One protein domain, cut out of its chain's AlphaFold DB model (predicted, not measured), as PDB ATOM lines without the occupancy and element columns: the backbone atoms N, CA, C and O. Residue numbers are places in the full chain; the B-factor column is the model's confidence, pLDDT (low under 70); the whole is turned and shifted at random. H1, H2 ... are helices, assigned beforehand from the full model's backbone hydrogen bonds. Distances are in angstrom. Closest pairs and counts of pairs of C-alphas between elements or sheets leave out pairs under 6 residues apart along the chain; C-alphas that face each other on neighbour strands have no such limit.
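Overview. This is residues 24 to 63 of the 72 residues of an uncharacterized protein of Dehalococcoidia bacterium (UniProt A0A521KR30). A lopsided helical hairpin: the short helix H1 is joined by a loop to the long helix H2, which folds back past it and touches it with residues 42 to 46 alone. Residues 50 to 63 stick out as a free arm that makes much of the length. The printed part has 40 residues with two named helices, H1 then H2, and no named strand; its class is all helix. It is loose, with a radius of gyration of the C-alphas of 12.3 A and spans of 36 by 18 by 10 A.

Arrangement. H1, residues 24 to 31, and H2, residues 42 to 61, form a helical hairpin. They touch, and their closest C-alphas, those of Leu 26 and Leu 46, are 6.9 A apart. They run opposite ways at a steep tilt of 38 degrees, only just past shallow. Every O i to N i+4 pair is within hydrogen-bond range in H1, and 15 of 16 in H2.

Along the chain. H1 begins at C-alpha 24 (75.726, 101.589, 36.739). H2 is 27.8 A long, has a kink of 26 degrees near residue 55, and ends at C-alpha 61 (93.813, 112.642, 36.065).

Size, cuts and confidence. The C-alphas farthest apart, those of Gly 38 and Asn 63, are 37.2 A apart. The link is short, and the printed part has no cut. Residue 63 alone has pLDDT under 70.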
ATOM      1  N   LEU A  24      77.150 101.374  36.985       97.88
ATOM      2  CA  LEU A  24      75.726 101.589  36.739       97.88
ATOM      3  C   LEU A  24      74.894 100.353  37.093       97.88
ATOM      4  O   LEU A  24      73.856 100.487  37.734       97.88
ATOM      5  N   VAL A  25      75.362  99.157  36.729       97.88
ATOM      6  CA  VAL A  25      74.693  97.901  37.093       97.88
ATOM      7  C   VAL A  25      74.706  97.704  38.608       97.88
ATOM      8  O   VAL A  25      73.644  97.512  39.191       97.88
ATOM      9  N   LEU A  26      75.866  97.798  39.266       97.31
ATOM     10  CA  LEU A  26      75.966  97.596  40.717       97.31
ATOM     11  C   LEU A  26      75.118  98.608  41.501       97.31
ATOM     12  O   LEU A  26      74.404  98.223  42.426       97.31
ATOM     13  N   GLY A  27      75.144  99.882  41.102       96.75
ATOM     14  CA  GLY A  27      74.318 100.925  41.706       96.75
ATOM     15  C   GLY A  27      72.823 100.690  41.489       96.75
ATOM     16  O   GLY A  27      72.043 100.837  42.425       96.75
ATOM     17  N   ALA A  28      72.412 100.262  40.291       97.94
ATOM     18  CA  ALA A  28      71.016  99.924  40.017       97.94
ATOM     19  C   ALA A  28      70.527  98.754  40.884       97.94
ATOM     20  O   ALA A  28      69.419  98.815  41.413       97.94
ATOM     21  N   LEU A  29      71.354  97.721  41.077       97.56
ATOM     22  CA  LEU A  29      71.022  96.594  41.956       97.56
ATOM     23  C   LEU A  29      70.897  97.038  43.419       97.56
ATOM     24  O   LEU A  29      69.978  96.599  44.106       97.56
ATOM     25  N   GLN A  30      71.754  97.958  43.874       96.31
ATOM     26  CA  GLN A  30      71.660  98.504  45.229       96.31
ATOM     27  C   GLN A  30      70.387  99.337  45.421       96.31
ATOM     28  O   GLN A  30      69.703  99.194  46.429       96.31
ATOM     29  N   VAL A  31      70.024 100.169  44.438       97.69
ATOM     30  CA  VAL A  31      68.764 100.935  44.452       97.69
ATOM     31  C   VAL A  31      67.544 100.011  44.405       97.69
ATOM     32  O   VAL A  31      66.525 100.312  45.021       97.69
ATOM     33  N   ALA A  32      67.647  98.870  43.720       97.31
ATOM     34  CA  ALA A  32      66.610  97.840  43.700       97.31
ATOM     35  C   ALA A  32      66.496  97.048  45.020       97.31
ATOM     36  O   ALA A  32      65.589  96.226  45.147       97.31
ATOM     37  N   GLY A  33      67.379  97.292  45.997       96.50
ATOM     38  CA  GLY A  33      67.351  96.649  47.311       96.50
ATOM     39  C   GLY A  33      67.956  95.246  47.338       96.50
ATOM     40  O   GLY A  33      67.599  94.452  48.204       96.50
ATOM     41  N   LEU A  34      68.832  94.904  46.386       97.00
ATOM     42  CA  LEU A  34      69.598  93.662  46.470       97.00
ATOM     43  C   LEU A  34      70.765  93.838  47.438       97.00
ATOM     44  O   LEU A  34      71.530  94.790  47.323       97.00
ATOM     45  N   ASP A  35      70.957  92.853  48.311       94.50
ATOM     46  CA  ASP A  35      72.060  92.855  49.275       94.50
ATOM     47  C   ASP A  35      73.187  91.879  48.900       94.50
ATOM     48  O   ASP A  35      74.299  91.993  49.418       94.50
ATOM     49  N   SER A  36      72.953  90.947  47.966       94.88
ATOM     50  CA  SER A  36      73.962  89.979  47.513       94.88
ATOM     51  C   SER A  36      73.878  89.661  46.017       94.88
ATOM     52  O   SER A  36      72.838  89.801  45.372       94.88
ATOM     53  N   LEU A  37      75.006  89.208  45.466       92.38
ATOM     54  CA  LEU A  37      75.166  88.706  44.095       92.38
ATOM     55  C   LEU A  37      75.377  87.181  44.091       92.38
ATOM     56  O   LEU A  37      76.175  86.647  43.322       92.38
ATOM     57  N   GLY A  38      74.702  86.473  45.000       91.62
ATOM     58  CA  GLY A  38      74.909  85.045  45.241       91.62
ATOM     59  C   GLY A  38      75.873  84.814  46.401       91.62
ATOM     60  O   GLY A  38      75.458  84.875  47.552       91.62
ATOM     61  N   SER A  39      77.147  84.540  46.113       92.31
ATOM     62  CA  SER A  39      78.166  84.234  47.137       92.31
ATOM     63  C   SER A  39      78.912  85.453  47.686       92.31
ATOM     64  O   SER A  39      79.743  85.304  48.579       92.31
ATOM     65  N   VAL A  40      78.656  86.642  47.138       94.88
ATOM     66  CA  VAL A  40      79.336  87.887  47.505       94.88
ATOM     67  C   VAL A  40      78.294  88.936  47.854       94.88
ATOM     68  O   VAL A  40      77.357  89.161  47.083       94.88
ATOM     69  N   ASP A  41      78.483  89.604  48.987       96.69
ATOM     70  CA  ASP A  41      77.650  90.734  49.388       96.69
ATOM     71  C   ASP A  41      77.817  91.898  48.406       96.69
ATOM     72  O   ASP A  41      78.932  92.230  47.981       96.69
ATOM     73  N   LEU A  42      76.717  92.566  48.069       96.44
ATOM     74  CA  LEU A  42      76.738  93.682  47.126       96.44
ATOM     75  C   LEU A  42      77.601  94.839  47.649       96.44
ATOM     76  O   LEU A  42      78.306  95.484  46.872       96.44
ATOM     77  N   SER A  43      77.622  95.056  48.965       96.69
ATOM     78  CA  SER A  43      78.500  96.031  49.624       96.69
ATOM     79  C   SER A  43      79.984  95.736  49.388       96.69
ATOM     80  O   SER A  43      80.759  96.650  49.104       96.69
ATOM     81  N   THR A  44      80.380  94.462  49.426       96.81
ATOM     82  CA  THR A  44      81.752  94.028  49.131       96.81
ATOM     83  C   THR A  44      82.085  94.261  47.659       96.81
ATOM     84  O   THR A  44      83.146  94.804  47.344       96.81
ATOM     85  N   ALA A  45      81.169  93.924  46.746       96.25
ATOM     86  CA  ALA A  45      81.344  94.193  45.319       96.25
ATOM     87  C   ALA A  45      81.498  95.699  45.028       96.25
ATOM     88  O   ALA A  45      82.380  96.096  44.263       96.25
ATOM     89  N   LEU A  46      80.702  96.547  45.683       96.81
ATOM     90  CA  LEU A  46      80.798  98.005  45.589       96.81
ATOM     91  C   LEU A  46      82.106  98.551  46.177       96.81
ATOM     92  O   LEU A  46      82.699  99.459  45.597       96.81
ATOM     93  N   ALA A  47      82.596  97.984  47.282       97.00
ATOM     94  CA  ALA A  47      83.882  98.364  47.862       97.00
ATOM     95  C   ALA A  47      85.049  98.053  46.908       97.00
ATOM     96  O   ALA A  47      85.916  98.901  46.686       97.00
ATOM     97  N   VAL A  48      85.043  96.872  46.282       96.44
ATOM     98  CA  VAL A  48      86.032  96.507  45.253       96.44
ATOM     99  C   VAL A  48      85.921  97.432  44.041       96.44
ATOM    100  O   VAL A  48      86.936  97.926  43.548       96.44
ATOM    101  N   TYR A  49      84.700  97.722  43.585       96.06
ATOM    102  CA  TYR A  49      84.454  98.670  42.500       96.06
ATOM    103  C   TYR A  49      85.037 100.060  42.801       96.06
ATOM    104  O   TYR A  49      85.721 100.639  41.951       96.06
ATOM    105  N   ALA A  50      84.828 100.574  44.016       95.88
ATOM    106  CA  ALA A  50      85.372 101.857  44.455       95.88
ATOM    107  C   ALA A  50      86.907 101.839  44.509       95.88
ATOM    108  O   ALA A  50      87.548 102.763  44.010       95.88
ATOM    109  N   TYR A  51      87.506 100.764  45.033       95.00
ATOM    110  CA  TYR A  51      88.960 100.588  45.073       95.00
ATOM    111  C   TYR A  51      89.586 100.620  43.669       95.00
ATOM    112  O   TYR A  51      90.545 101.356  43.429       95.00
ATOM    113  N   VAL A  52      89.009  99.891  42.708       93.88
ATOM    114  CA  VAL A  52      89.454  99.920  41.301       93.88
ATOM    115  C   VAL A  52      89.289 101.318  40.690       93.88
ATOM    116  O   VAL A  52      90.139 101.767  39.916       93.88
ATOM    117  N   GLY A  53      88.237 102.040  41.082       91.44
ATOM    118  CA  GLY A  53      87.983 103.421  40.671       91.44
ATOM    119  C   GLY A  53      89.107 104.385  41.008       91.44
ATOM    120  O   GLY A  53      89.406 105.264  40.204       91.44
ATOM    121  N   VAL A  54      89.791 104.192  42.139       90.38
ATOM    122  CA  VAL A  54      90.940 105.024  42.529       90.38
ATOM    123  C   VAL A  54      92.065 104.917  41.495       90.38
ATOM    124  O   VAL A  54      92.596 105.935  41.046       90.38
ATOM    125  N   ALA A  55      92.396 103.701  41.053       86.62
ATOM    126  CA  ALA A  55      93.448 103.477  40.059       86.62
ATOM    127  C   ALA A  55      93.087 104.065  38.682       86.62
ATOM    128  O   ALA A  55      93.925 104.677  38.006       86.62
ATOM    129  N   LEU A  56      91.825 103.915  38.268       86.56
ATOM    130  CA  LEU A  56      91.332 104.483  37.013       86.56
ATOM    131  C   LEU A  56      91.256 106.011  37.065       86.56
ATOM    132  O   LEU A  56      91.660 106.666  36.106       86.56
ATOM    133  N   GLY A  57      90.813 106.581  38.185       82.75
ATOM    134  CA  GLY A  57      90.763 108.023  38.413       82.75
ATOM    135  C   GLY A  57      92.150 108.659  38.383       82.75
ATOM    136  O   GLY A  57      92.342 109.669  37.711       82.75
ATOM    137  N   PHE A  58      93.142 108.023  39.010       83.31
ATOM    138  CA  PHE A  58      94.534 108.472  38.945       83.31
ATOM    139  C   PHE A  58      95.073 108.458  37.503       83.31
ATOM    140  O   PHE A  58      95.702 109.417  37.055       83.31
ATOM    141  N   THR A  59      94.757 107.408  36.739       80.12
ATOM    142  CA  THR A  59      95.110 107.315  35.312       80.12
ATOM    143  C   THR A  59      94.406 108.387  34.477       80.12
ATOM    144  O   THR A  59      95.019 108.980  33.593       80.12
ATOM    145  N   ALA A  60      93.126 108.666  34.726       75.69
ATOM    146  CA  ALA A  60      92.390 109.705  34.012       75.69
ATOM    147  C   ALA A  60      92.941 111.104  34.325       75.69
ATOM    148  O   ALA A  60      93.194 111.874  33.399       75.69
ATOM    149  N   GLY A  61      93.215 111.389  35.601       76.00
ATOM    150  CA  GLY A  61      93.813 112.642  36.065       76.00
ATOM    151  C   GLY A  61      95.193 112.913  35.467       76.00
ATOM    152  O   GLY A  61      95.506 114.050  35.142       76.00
ATOM    153  N   SER A  62      96.005 111.882  35.223       72.38
ATOM    154  CA  SER A  62      97.307 112.063  34.567       72.38
ATOM    155  C   SER A  62      97.230 112.299  33.054       72.38
ATOM    156  O   SER A  62      98.268 112.455  32.420       72.38
ATOM    157  N   ASN A  63      96.038 112.212  32.453       68.25
ATOM    158  CA  ASN A  63      95.810 112.357  31.012       68.25
ATOM    159  C   ASN A  63      94.973 113.596  30.648       68.25
ATOM    160  O   ASN A  63      94.684 113.782  29.467       68.25
TER     161      ASN A  63